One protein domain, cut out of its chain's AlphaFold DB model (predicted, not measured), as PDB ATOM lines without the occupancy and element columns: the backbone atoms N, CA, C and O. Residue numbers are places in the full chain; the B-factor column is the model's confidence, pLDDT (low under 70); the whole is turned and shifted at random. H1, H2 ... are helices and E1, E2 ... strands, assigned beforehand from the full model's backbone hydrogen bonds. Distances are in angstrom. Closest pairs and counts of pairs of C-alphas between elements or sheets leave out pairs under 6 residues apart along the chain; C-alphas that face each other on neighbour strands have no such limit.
ATOM      1  N   ALA A   4     -16.862  26.750  50.784       80.75
ATOM      2  CA  ALA A   4     -16.662  25.300  50.806       80.75
ATOM      3  C   ALA A   4     -17.995  24.549  50.977       80.75
ATOM      4  O   ALA A   4     -18.323  23.664  50.191       80.75
ATOM      5  N   THR A   5     -18.817  24.977  51.939       81.12
ATOM      6  CA  THR A   5     -20.134  24.375  52.200       81.12
ATOM      7  C   THR A   5     -21.115  24.618  51.043       81.12
ATOM      8  O   THR A   5     -21.999  23.798  50.802       81.12
ATOM      9  N   ALA A   6     -20.976  25.728  50.315       82.31
ATOM     10  CA  ALA A   6     -21.738  26.010  49.098       82.31
ATOM     11  C   ALA A   6     -21.379  25.042  47.956       82.31
ATOM     12  O   ALA A   6     -22.264  24.499  47.292       82.31
ATOM     13  N   LEU A   7     -20.079  24.788  47.764       84.50
ATOM     14  CA  LEU A   7     -19.553  23.876  46.747       84.50
ATOM     15  C   LEU A   7     -19.970  22.422  47.010       84.50
ATOM     16  O   LEU A   7     -20.455  21.751  46.100       84.50
ATOM     17  N   GLU A   8     -19.838  21.957  48.255       87.56
ATOM     18  CA  GLU A   8     -20.253  20.613  48.686       87.56
ATOM     19  C   GLU A   8     -21.749  20.368  48.449       87.56
ATOM     20  O   GLU A   8     -22.140  19.344  47.888       87.56
ATOM     21  N   ARG A   9     -22.594  21.332  48.839       88.88
ATOM     22  CA  ARG A   9     -24.058  21.243  48.707       88.88
ATOM     23  C   ARG A   9     -24.572  21.574  47.305       88.88
ATOM     24  O   ARG A   9     -25.766  21.403  47.056       88.88
ATOM     25  N   LYS A  10     -23.716  22.099  46.418       85.69
ATOM     26  CA  LYS A  10     -24.076  22.669  45.102       85.69
ATOM     27  C   LYS A  10     -25.251  23.659  45.180       85.69
ATOM     28  O   LYS A  10     -26.069  23.743  44.269       85.69
ATOM     29  N   SER A  11     -25.368  24.349  46.312       86.75
ATOM     30  CA  SER A  11     -26.491  25.218  46.670       86.75
ATOM     31  C   SER A  11     -26.115  26.125  47.846       86.75
ATOM     32  O   SER A  11     -25.267  25.779  48.671       86.75
ATOM     33  N   GLY A  12     -26.747  27.294  47.911       87.75
ATOM     34  CA  GLY A  12     -26.482  28.342  48.894       87.75
ATOM     35  C   GLY A  12     -27.272  29.611  48.564       87.75
ATOM     36  O   GLY A  12     -28.026  29.636  47.589       87.75
ATOM     37  N   ASP A  13     -27.106  30.652  49.376       90.50
ATOM     38  CA  ASP A  13     -27.635  31.993  49.100       90.50
ATOM     39  C   ASP A  13     -26.692  32.835  48.207       90.50
ATOM     40  O   ASP A  13     -25.603  32.397  47.830       90.50
ATOM     41  N   ALA A  14     -27.098  34.065  47.877       91.50
ATOM     42  CA  ALA A  14     -26.317  34.988  47.047       91.50
ATOM     43  C   ALA A  14     -24.890  35.226  47.575       91.50
ATOM     44  O   ALA A  14     -23.931  35.264  46.804       91.50
ATOM     45  N   ARG A  15     -24.723  35.330  48.901       89.94
ATOM     46  CA  ARG A  15     -23.417  35.514  49.548       89.94
ATOM     47  C   ARG A  15     -22.564  34.258  49.414       89.94
ATOM     48  O   ARG A  15     -21.365  34.365  49.170       89.94
ATOM     49  N   GLU A  16     -23.154  33.077  49.556       91.94
ATOM     50  CA  GLU A  16     -22.461  31.810  49.322       91.94
ATOM     51  C   GLU A  16     -21.984  31.667  47.868       91.94
ATOM     52  O   GLU A  16     -20.818  31.329  47.644       91.94
ATOM     53  N   PHE A  17     -22.835  31.995  46.890       93.69
ATOM     54  CA  PHE A  17     -22.477  31.999  45.466       93.69
ATOM     55  C   PHE A  17     -21.392  33.036  45.135       93.69
ATOM     56  O   PHE A  17     -20.438  32.710  44.423       93.69
ATOM     57  N   ALA A  18     -21.484  34.253  45.679       93.94
ATOM     58  CA  ALA A  18     -20.478  35.301  45.513       93.94
ATOM     59  C   ALA A  18     -19.111  34.894  46.092       93.94
ATOM     60  O   ALA A  18     -18.085  35.008  45.421       93.94
ATOM     61  N   LEU A  19     -19.086  34.357  47.318       93.19
ATOM     62  CA  LEU A  19     -17.856  33.886  47.960       93.19
ATOM     63  C   LEU A  19     -17.222  32.713  47.199       93.19
ATOM     64  O   LEU A  19     -16.003  32.694  47.021       93.19
ATOM     65  N   LEU A  20     -18.026  31.754  46.727       94.19
ATOM     66  CA  LEU A  20     -17.540  30.623  45.936       94.19
ATOM     67  C   LEU A  20     -16.971  31.072  44.584       94.19
ATOM     68  O   LEU A  20     -15.860  30.683  44.228       94.19
ATOM     69  N   THR A  21     -17.688  31.934  43.865       95.44
ATOM     70  CA  THR A  21     -17.259  32.463  42.559       95.44
ATOM     71  C   THR A  21     -15.956  33.254  42.689       95.44
ATOM     72  O   THR A  21     -15.000  32.994  41.960       95.44
ATOM     73  N   THR A  22     -15.867  34.138  43.687       95.56
ATOM     74  CA  THR A  22     -14.639  34.874  44.027       95.56
ATOM     75  C   THR A  22     -13.470  33.927  44.315       95.56
ATOM     76  O   THR A  22     -12.374  34.122  43.791       95.56
ATOM     77  N   ALA A  23     -13.682  32.893  45.137       94.94
ATOM     78  CA  ALA A  23     -12.629  31.947  45.504       94.94
ATOM     79  C   ALA A  23     -12.098  31.166  44.290       94.94
ATOM     80  O   ALA A  23     -10.885  31.021  44.142       94.94
ATOM     81  N   LEU A  24     -12.989  30.717  43.399       96.06
ATOM     82  CA  LEU A  24     -12.624  30.007  42.169       96.06
ATOM     83  C   LEU A  24     -11.865  30.909  41.181       96.06
ATOM     84  O   LEU A  24     -10.847  30.486  40.636       96.06
ATOM     85  N   LEU A  25     -12.305  32.158  40.990       97.19
ATOM     86  CA  LEU A  25     -11.619  33.128  40.124       97.19
ATOM     87  C   LEU A  25     -10.213  33.459  40.641       97.19
ATOM     88  O   LEU A  25      -9.247  33.378  39.881       97.19
ATOM     89  N   ARG A  26     -10.075  33.738  41.944       96.81
ATOM     90  CA  ARG A  26      -8.771  33.994  42.575       96.81
ATOM     91  C   ARG A  26      -7.842  32.778  42.489       96.81
ATOM     92  O   ARG A  26      -6.656  32.949  42.220       96.81
ATOM     93  N   ALA A  27      -8.365  31.559  42.649       97.19
ATOM     94  CA  ALA A  27      -7.595  30.324  42.466       97.19
ATOM     95  C   ALA A  27      -7.126  30.115  41.011       97.19
ATOM     96  O   ALA A  27      -6.067  29.535  40.789       97.19
ATOM     97  N   ALA A  28      -7.870  30.633  40.028       97.69
ATOM     98  CA  ALA A  28      -7.476  30.674  38.619       97.69
ATOM     99  C   ALA A  28      -6.533  31.850  38.265       97.69
ATOM    100  O   ALA A  28      -6.223  32.053  37.091       97.69
ATOM    101  N   GLY A  29      -6.080  32.637  39.250       97.62
ATOM    102  CA  GLY A  29      -5.212  33.802  39.042       97.62
ATOM    103  C   GLY A  29      -5.930  35.050  38.515       97.62
ATOM    104  O   GLY A  29      -5.268  36.010  38.122       97.62
ATOM    105  N   ILE A  30      -7.265  35.061  38.504       97.88
ATOM    106  CA  ILE A  30      -8.074  36.188  38.034       97.88
ATOM    107  C   ILE A  30      -8.414  37.085  39.238       97.88
ATOM    108  O   ILE A  30      -9.004  36.589  40.205       97.88
ATOM    109  N   PRO A  31      -8.086  38.393  39.223       97.56
ATOM    110  CA  PRO A  31      -8.482  39.295  40.297       97.56
ATOM    111  C   PRO A  31     -10.005  39.429  40.332       97.56
ATOM    112  O   PRO A  31     -10.640  39.751  39.326       97.56
ATOM    113  N   ALA A  32     -10.585  39.163  41.496       96.44
ATOM    114  CA  ALA A  32     -12.017  39.225  41.728       96.44
ATOM    115  C   ALA A  32     -12.291  39.611  43.181       96.44
ATOM    116  O   ALA A  32     -11.557  39.173  44.072       96.44
ATOM    117  N   ASP A  33     -13.354  40.371  43.417       94.00
ATOM    118  CA  ASP A  33     -13.805  40.781  44.742       94.00
ATOM    119  C   ASP A  33     -15.289  40.448  44.947       94.00
ATOM    120  O   ASP A  33     -16.102  40.625  44.038       94.00
ATOM    121  N   PRO A  34     -15.674  39.965  46.139       92.81
ATOM    122  CA  PRO A  34     -17.066  39.745  46.472       92.81
ATOM    123  C   PRO A  34     -17.698  41.089  46.848       92.81
ATOM    124  O   PRO A  34     -17.164  41.837  47.671       92.81
ATOM    125  N   VAL A  35     -18.848  41.384  46.254       92.00
ATOM    126  CA  VAL A  35     -19.572  42.645  46.424       92.00
ATOM    127  C   VAL A  35     -20.959  42.356  46.965       92.00
ATOM    128  O   VAL A  35     -21.584  41.349  46.630       92.00
ATOM    129  N   ALA A  36     -21.437  43.246  47.823       88.50
ATOM    130  CA  ALA A  36     -22.776  43.192  48.368       88.50
ATOM    131  C   ALA A  36     -23.480  44.532  48.126       88.50
ATOM    132  O   ALA A  36     -22.843  45.581  48.098       88.50
ATOM    133  N   GLY A  37     -24.787  44.500  47.891       88.69
ATOM    134  CA  GLY A  37     -25.494  45.633  47.300       88.69
ATOM    135  C   GLY A  37     -27.006  45.481  47.312       88.69
ATOM    136  O   GLY A  37     -27.567  44.658  48.044       88.69
ATOM    137  N   LEU A  38     -27.664  46.264  46.460       90.25
ATOM    138  CA  LEU A  38     -29.058  46.056  46.092       90.25
ATOM    139  C   LEU A  38     -29.183  45.398  44.725       90.25
ATOM    140  O   LEU A  38     -28.474  45.757  43.791       90.25
ATOM    141  N   LEU A  39     -30.172  44.520  44.605       92.12
ATOM    142  CA  LEU A  39     -30.736  44.090  43.332       92.12
ATOM    143  C   LEU A  39     -32.128  44.706  43.166       92.12
ATOM    144  O   LEU A  39     -32.985  44.523  44.033       92.12
ATOM    145  N   PHE A  40     -32.389  45.387  42.051       91.69
ATOM    146  CA  PHE A  40     -33.743  45.770  41.649       91.69
ATOM    147  C   PHE A  40     -34.391  44.672  40.800       91.69
ATOM    148  O   PHE A  40     -34.028  44.486  39.642       91.69
ATOM    149  N   ALA A  41     -35.387  43.966  41.342       88.56
ATOM    150  CA  ALA A  41     -36.113  42.932  40.602       88.56
ATOM    151  C   ALA A  41     -37.613  42.913  40.946       88.56
ATOM    152  O   ALA A  41     -38.024  43.016  42.103       88.56
ATOM    153  N   GLY A  42     -38.466  42.778  39.927       87.62
ATOM    154  CA  GLY A  42     -39.922  42.733  40.119       87.62
ATOM    155  C   GLY A  42     -40.510  43.990  40.780       87.62
ATOM    156  O   GLY A  42     -41.458  43.882  41.553       87.62
ATOM    157  N   GLY A  43     -39.934  45.170  40.519       85.88
ATOM    158  CA  GLY A  43     -40.455  46.455  41.004       85.88
ATOM    159  C   GLY A  43     -39.997  46.883  42.404       85.88
ATOM    160  O   GLY A  43     -40.496  47.883  42.913       85.88
ATOM    161  N   ARG A  44     -39.061  46.167  43.036       84.94
ATOM    162  CA  ARG A  44     -38.523  46.512  44.363       84.94
ATOM    163  C   ARG A  44     -37.054  46.117  44.507       84.94
ATOM    164  O   ARG A  44     -36.543  45.314  43.728       84.94
ATOM    165  N   PHE A  45     -36.402  46.687  45.516       86.31
ATOM    166  CA  PHE A  45     -35.009  46.410  45.862       86.31
ATOM    167  C   PHE A  45     -34.896  45.307  46.923       86.31
ATOM    168  O   PHE A  45     -35.697  45.264  47.858       86.31
ATOM    169  N   TYR A  46     -33.868  44.467  46.814       86.19
ATOM    170  CA  TYR A  46     -33.486  43.462  47.814       86.19
ATOM    171  C   TYR A  46     -32.006  43.594  48.142       86.19
ATOM    172  O   TYR A  46     -31.219  43.950  47.269       86.19
ATOM    173  N   LEU A  47     -31.625  43.228  49.365       87.56
ATOM    174  CA  LEU A  47     -30.233  42.923  49.687       87.56
ATOM    175  C   LEU A  47     -29.752  41.737  48.847       87.56
ATOM    176  O   LEU A  47     -30.420  40.704  48.814       87.56
ATOM    177  N   HIS A  48     -28.603  41.892  48.194       92.31
ATOM    178  CA  HIS A  48     -28.038  40.892  47.288       92.31
ATOM    179  C   HIS A  48     -26.506  40.895  47.321       92.31
ATOM    180  O   HIS A  48     -25.896  41.837  47.830       92.31
ATOM    181  N   ALA A  49     -25.875  39.849  46.785       92.75
ATOM    182  CA  ALA A  49     -24.421  39.743  46.688       92.75
ATOM    183  C   ALA A  49     -23.991  39.043  45.392       92.75
ATOM    184  O   ALA A  49     -24.639  38.104  44.939       92.75
ATOM    185  N   TRP A  50     -22.883  39.502  44.815       95.12
ATOM    186  CA  TRP A  50     -22.314  39.021  43.554       95.12
ATOM    187  C   TRP A  50     -20.780  39.121  43.587       95.12
ATOM    188  O   TRP A  50     -20.182  39.421  44.620       95.12
ATOM    189  N   THR A  51     -20.106  38.823  42.480       95.94
ATOM    190  CA  THR A  51     -18.648  38.975  42.347       95.94
ATOM    191  C   THR A  51     -18.324  40.026  41.298       95.94
ATOM    192  O   THR A  51     -18.862  39.967  40.201       95.94
ATOM    193  N   GLU A  52     -17.433  40.967  41.583       96.12
ATOM    194  CA  GLU A  52     -16.796  41.779  40.546       96.12
ATOM    195  C   GLU A  52     -15.488  41.116  40.114       96.12
ATOM    196  O   GLU A  52     -14.683  40.711  40.947       96.12
ATOM    197  N   VAL A  53     -15.266  40.988  38.806       97.00
ATOM    198  CA  VAL A  53     -14.053  40.408  38.216       97.00
ATOM    199  C   VAL A  53     -13.312  41.455  37.390       97.00
ATOM    200  O   VAL A  53     -13.933  42.221  36.651       97.00
ATOM    201  N   TYR A  54     -11.984  41.510  37.500       97.00
ATOM    202  CA  TYR A  54     -11.172  42.476  36.766       97.00
ATOM    203  C   TYR A  54     -10.715  41.916  35.413       97.00
ATOM    204  O   TYR A  54      -9.820  41.077  35.329       97.00
ATOM    205  N   LEU A  55     -11.310  42.428  34.335       96.56
ATOM    206  CA  LEU A  55     -11.037  42.051  32.942       96.56
ATOM    207  C   LEU A  55     -10.616  43.290  32.132       96.56
ATOM    208  O   LEU A  55     -11.262  43.673  31.158       96.56
ATOM    209  N   GLY A  56      -9.600  44.011  32.622       96.94
ATOM    210  CA  GLY A  56      -9.221  45.359  32.153       96.94
ATOM    211  C   GLY A  56     -10.142  46.481  32.663       96.94
ATOM    212  O   GLY A  56      -9.786  47.656  32.633       96.94
ATOM    213  N   ARG A  57     -11.306  46.105  33.194       95.62
ATOM    214  CA  ARG A  57     -12.215  46.893  34.034       95.62
ATOM    215  C   ARG A  57     -12.902  45.943  35.014       95.62
ATOM    216  O   ARG A  57     -12.934  44.741  34.755       95.62
ATOM    217  N   TRP A  58     -13.492  46.470  36.079       95.00
ATOM    218  CA  TRP A  58     -14.403  45.687  36.913       95.00
ATOM    219  C   TRP A  58     -15.671  45.336  36.126       95.00
ATOM    220  O   TRP A  58     -16.251  46.185  35.443       95.00
ATOM    221  N   VAL A  59     -16.057  44.063  36.173       96.69
ATOM    222  CA  VAL A  59     -17.247  43.510  35.520       96.69
ATOM    223  C   VAL A  59     -18.029  42.719  36.569       96.69
ATOM    224  O   VAL A  59     -17.451  41.811  37.164       96.69
ATOM    225  N   PRO A  60     -19.315  43.013  36.815       96.44
ATOM    226  CA  PRO A  60     -20.098  42.250  37.775       96.44
ATOM    227  C   PRO A  60     -20.511  40.890  37.185       96.44
ATOM    228  O   PRO A  60     -20.840  40.779  36.004       96.44
ATOM    229  N   VAL A  61     -20.486  39.857  38.022       97.62
ATOM    230  CA  VAL A  61     -20.806  38.453  37.742       97.62
ATOM    231  C   VAL A  61     -21.762  37.979  38.832       97.62
ATOM    232  O   VAL A  61     -21.364  37.869  39.995       97.62
ATOM    233  N   ASP A  62     -22.998  37.653  38.471       96.94
ATOM    234  CA  ASP A  62     -23.948  37.031  39.391       96.94
ATOM    235  C   ASP A  62     -24.127  35.551  39.038       96.94
ATOM    236  O   ASP A  62     -24.856  35.184  38.115       96.94
ATOM    237  N   ALA A  63     -23.461  34.683  39.801       95.00
ATOM    238  CA  ALA A  63     -23.559  33.236  39.641       95.00
ATOM    239  C   ALA A  63     -24.862  32.628  40.204       95.00
ATOM    240  O   ALA A  63     -25.188  31.498  39.847       95.00
ATOM    241  N   MET A  64     -25.609  33.345  41.054       93.75
ATOM    242  CA  MET A  64     -26.916  32.903  41.553       93.75
ATOM    243  C   MET A  64     -28.013  33.137  40.505       93.75
ATOM    244  O   MET A  64     -28.898  32.297  40.350       93.75
ATOM    245  N   LEU A  65     -27.946  34.254  39.772       95.12
ATOM    246  CA  LEU A  65     -28.878  34.583  38.682       95.12
ATOM    247  C   LEU A  65     -28.374  34.189  37.284       95.12
ATOM    248  O   LEU A  65     -29.119  34.304  36.311       95.12
ATOM    249  N   GLY A  66     -27.132  33.713  37.166       95.75
ATOM    250  CA  GLY A  66     -26.529  33.296  35.898       95.75
ATOM    251  C   GLY A  66     -26.196  34.456  34.952       95.75
ATOM    252  O   GLY A  66     -26.230  34.274  33.736       95.75
ATOM    253  N   GLN A  67     -25.898  35.646  35.485       97.25
ATOM    254  CA  GLN A  67     -25.625  36.846  34.693       97.25
ATOM    255  C   GLN A  67     -24.125  37.155  34.575       97.25
ATOM    256  O   GLN A  67     -23.407  37.246  35.574       97.25
ATOM    257  N   PHE A  68     -23.665  37.394  33.344       96.50
ATOM    258  CA  PHE A  68     -22.333  37.927  33.048       96.50
ATOM    259  C   PHE A  68     -22.335  38.732  31.729       96.50
ATOM    260  O   PHE A  68     -22.517  38.136  30.664       96.50
ATOM    261  N   PRO A  69     -22.106  40.060  31.759       96.69
ATOM    262  CA  PRO A  69     -22.109  40.901  32.958       96.69
ATOM    263  C   PRO A  69     -23.473  40.867  33.664       96.69
ATOM    264  O   PRO A  69     -24.498  40.639  33.021       96.69
ATOM    265  N   ALA A  70     -23.484  41.115  34.972       96.69
ATOM    266  CA  ALA A  70     -24.718  41.406  35.694       96.69
ATOM    267  C   ALA A  70     -25.366  42.701  35.170       96.69
ATOM    268  O   ALA A  70     -24.676  43.610  34.695       96.69
ATOM    269  N   ASP A  71     -26.695  42.767  35.214       94.69
ATOM    270  CA  ASP A  71     -27.454  43.893  34.675       94.69
ATOM    271  C   ASP A  71     -27.394  45.154  35.563       94.69
ATOM    272  O   ASP A  71     -26.952  45.135  36.713       94.69
ATOM    273  N   ALA A  72     -27.882  46.278  35.027       93.12
ATOM    274  CA  ALA A  72     -27.906  47.570  35.718       93.12
ATOM    275  C   ALA A  72     -28.853  47.632  36.942       93.12
ATOM    276  O   ALA A  72     -28.945  48.678  37.583       93.12
ATOM    277  N   GLY A  73     -29.562  46.548  37.273       93.12
ATOM    278  CA  GLY A  73     -30.297  46.399  38.527       93.12
ATOM    279  C   GLY A  73     -29.395  46.148  39.740       93.12
ATOM    280  O   GLY A  73     -29.887  46.243  40.865       93.12
ATOM    281  N   HIS A  74     -28.107  45.859  39.527       93.88
ATOM    282  CA  HIS A  74     -27.099  45.636  40.564       93.88
ATOM    283  C   HIS A  74     -26.464  46.963  41.005       93.88
ATOM    284  O   HIS A  74     -25.691  47.575  40.269       93.88
ATOM    285  N   LEU A  75     -26.784  47.410  42.221       90.94
ATOM    286  CA  LEU A  75     -26.279  48.649  42.817       90.94
ATOM    287  C   LEU A  75     -25.333  48.314  43.983       90.94
ATOM    288  O   LEU A  75     -25.823  47.922  45.048       90.94
ATOM    289  N   PRO A  76     -24.001  48.404  43.812       88.12
ATOM    290  CA  PRO A  76     -23.046  48.023  44.851       88.12
ATOM    291  C   PRO A  76     -23.143  48.931  46.082       88.12
ATOM    292  O   PRO A  76     -23.306  50.148  45.967       88.12
ATOM    293  N   PHE A  77     -22.985  48.338  47.264       77.81
ATOM    294  CA  PHE A  77     -22.417  49.044  48.411       77.81
ATOM    295  C   PHE A  77     -20.887  48.903  48.377       77.81
ATOM    296  O   PHE A  77     -20.339  48.275  47.475       77.81
ATOM    297  N   GLU A  78     -20.197  49.528  49.331       66.00
ATOM    298  CA  GLU A  78     -18.734  49.659  49.344       66.00
ATOM    299  C   GLU A  78     -17.983  48.337  49.066       66.00
ATOM    300  O   GLU A  78     -18.201  47.312  49.720       66.00
ATOM    301  N   ASN A  79     -17.096  48.368  48.063       58.75
ATOM    302  CA  ASN A  79     -16.412  47.185  47.545       58.75
ATOM    303  C   ASN A  79     -15.569  46.475  48.620       58.75
ATOM    304  O   ASN A  79     -14.817  47.101  49.365       58.75
ATOM    305  N   GLY A  80     -15.642  45.139  48.645       54.78
ATOM    306  CA  GLY A  80     -14.845  44.280  49.530       54.78
ATOM    307  C   GLY A  80     -15.550  43.821  50.814       54.78
ATOM    308  O   GLY A  80     -15.045  42.919  51.486       54.78
ATOM    309  N   ALA A  81     -16.729  44.363  51.141       56.28
ATOM    310  CA  ALA A  81     -17.538  43.920  52.276       56.28
ATOM    311  C   ALA A  81     -18.692  42.995  51.838       56.28
ATOM    312  O   ALA A  81     -19.691  43.436  51.279       56.28
ATOM    313  N   VAL A  82     -18.600  41.699  52.164       57.38
ATOM    314  CA  VAL A  82     -19.690  40.710  51.936       57.38
ATOM    315  C   VAL A  82     -20.664  40.615  53.114       57.38
ATOM    316  O   VAL A  82     -21.572  39.782  53.125       57.38
ATOM    317  N   ASP A  83     -20.449  41.423  54.153       61.38
ATOM    318  CA  ASP A  83     -21.233  41.386  55.381       61.38
ATOM    319  C   ASP A  83     -22.235  42.543  55.405       61.38
ATOM    320  O   ASP A  83     -21.987  43.625  55.932       61.38
ATOM    321  N   LEU A  84     -23.404  42.283  54.818       60.09
ATOM    322  CA  LEU A  84     -24.591  43.139  54.877       60.09
ATOM    323  C   LEU A  84     -25.235  43.072  56.274       60.09
ATOM    324  O   LEU A  84     -26.393  42.675  56.409       60.09
ATOM    325  N   GLY A  85     -24.456  43.370  57.317       61.47
ATOM    326  CA  GLY A  85     -24.853  43.214  58.716       61.47
ATOM    327  C   GLY A  85     -26.186  43.905  59.045       61.47
ATOM    328  O   GLY A  85     -26.626  44.798  58.315       61.47
ATOM    329  N   PRO A  86     -26.854  43.527  60.153       61.56
ATOM    330  CA  PRO A  86     -28.225  43.959  60.461       61.56
ATOM    331  C   PRO A  86     -28.428  45.486  60.460       61.56
ATOM    332  O   PRO A  86     -29.525  45.962  60.155       61.56
ATOM    333  N   ASP A  87     -27.376  46.262  60.729       66.56
ATOM    334  CA  ASP A  87     -27.397  47.724  60.646       66.56
ATOM    335  C   ASP A  87     -27.624  48.257  59.223       66.56
ATOM    336  O   ASP A  87     -28.340  49.243  59.050       66.56
ATOM    337  N   LEU A  88     -27.109  47.592  58.186       66.56
ATOM    338  CA  LEU A  88     -27.311  48.012  56.799       66.56
ATOM    339  C   LEU A  88     -28.748  47.742  56.333       66.56
ATOM    340  O   LEU A  88     -29.376  48.621  55.743       66.56
ATOM    341  N   ALA A  89     -29.325  46.591  56.692       65.50
ATOM    342  CA  ALA A  89     -30.752  46.325  56.482       65.50
ATOM    343  C   ALA A  89     -31.634  47.397  57.160       65.50
ATOM    344  O   ALA A  89     -32.618  47.873  56.586       65.50
ATOM    345  N   ARG A  90     -31.243  47.839  58.363       68.94
ATOM    346  CA  ARG A  90     -31.914  48.913  59.104       68.94
ATOM    347  C   ARG A  90     -31.782  50.276  58.418       68.94
ATOM    348  O   ARG A  90     -32.773  51.004  58.367       68.94
ATOM    349  N   VAL A  91     -30.613  50.625  57.879       69.19
ATOM    350  CA  VAL A  91     -30.411  51.853  57.086       69.19
ATOM    351  C   VAL A  91     -31.281  51.830  55.828       69.19
ATOM    352  O   VAL A  91     -32.007  52.788  55.571       69.19
ATOM    353  N   LEU A  92     -31.296  50.718  55.095       68.69
ATOM    354  CA  LEU A  92     -32.063  50.579  53.853       68.69
ATOM    355  C   LEU A  92     -33.573  50.663  54.069       68.69
ATOM    356  O   LEU A  92     -34.262  51.281  53.265       68.69
ATOM    357  N   SER A  93     -34.080  50.157  55.199       67.06
ATOM    358  CA  SER A  93     -35.493  50.317  55.583       67.06
ATOM    359  C   SER A  93     -35.939  51.781  55.749       67.06
ATOM    360  O   SER A  93     -37.135  52.060  55.813       67.06
ATOM    361  N   ARG A  94     -34.983  52.718  55.835       76.25
ATOM    362  CA  ARG A  94     -35.192  54.156  56.051       76.25
ATOM    363  C   ARG A  94     -34.814  55.020  54.847       76.25
ATOM    364  O   ARG A  94     -35.011  56.231  54.911       76.25
TER     365      ARG A  94
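AT A GLANCE: This is residues 4 to 94 of the 106 residues of the protein "Transglutaminase domain-containing protein" of Gemmatimonadaceae bacterium (UniProt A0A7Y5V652). A curled sheet of four strands, built round the long hairpin of E1 and E2, has the longest helix, H2, packed along one of its faces, and the short helix H1 packs on H2 from the side away from the sheet. Both long strands bend strongly, the short strands E3 and E4 make the sheet's edges, and a loop of residues 62 to 73 leads from the one edge to the other; the last helix, H3, lies far out and only grazes the sheet near the bend of E2. The printed part has 91 residues, with three named helices and four named strands in the order H1 H2 E1 E2 E3 E4 H3; the class is mixed, helices and strands. The sheet's order is E3 E2 E1 E4, all antiparallel. The whole is compact, with a radius of gyration of the C-alphas of 12.9 A, and spans 40 by 31 by 23 A.

HOW THE PARTS SIT: The inner strands E1, residues 32 to 41, and E2, residues 44 to 54, are a hairpin; N 35 and O 50 are 2.9 A apart and N 46 and O 39 are 2.9 A apart, within hydrogen-bond range. E1 bends by 64 degrees at residue 37 and E2 by 70 degrees at residue 47. E2 also forms a hairpin with the edge strand E3, residues 58 to 61, where N 61 and O 51 are 2.7 A apart. On the other edge is E4, residues 74 to 76, the antiparallel neighbour of E1, with N 75 and O 38 at 2.8 A. E1, E2 and E3 are a meander, each strand the antiparallel neighbour of the one before; with E4 they are a Greek key, four strands in a row of which the first is also the antiparallel neighbour of the fourth. The sheet is strongly twisted, and from edge to edge the way across it turns by 122 degrees, curled like part of a barrel. H2, residues 14 to 27, is on the sheet at a height of 8.1 A, over E2 and E1; on the local plane it stands at 1 degrees to E2, along the strands. The closest C-alphas of H2 and E2, those of Ala 18 and Trp 50, are 4.6 A apart. H1, residues 4 to 9, is not on the sheet; it touches H2, which meets it with residues 16 to 20 alone, at a steep tilt of 63 degrees, opposite ways, the closest C-alphas being those of Ala 6 and Glu 16 at 5.8 A. H3, residues 86 to 92, only grazes the sheet with its residues 88 to 92; the closest C-alphas of H3 and E2 are those of Ala 89 and Leu 47, 7.6 A apart. H2 and H3 are apart. In H1, H2 and H3 every O i to N i+4 pair is within hydrogen-bond range.

IN THESE COORDINATES: From first to last C-alpha, E2 measures 28.7 A, E1 24.4 A and H2 19.8 A. E2 begins at C-alpha 44, (-38.523, 46.512, 44.363), and ends at C-alpha 54, (-11.172, 42.476, 36.766). H1 begins at C-alpha 4, (-16.662, 25.300, 50.806), and H3 ends at C-alpha 92, (-32.063, 50.579, 53.853).

THE WHOLE: The two C-alphas farthest apart, those of Ala 28 and Arg 94, are 40.3 A from each other. The printed part has no cut. The link from E3 to E4 is long, with 12 residues, and the link from E4 to H3 is short, with 9. The mean pLDDT of the printed part is 87.1; residues 78 to 93 are under 70.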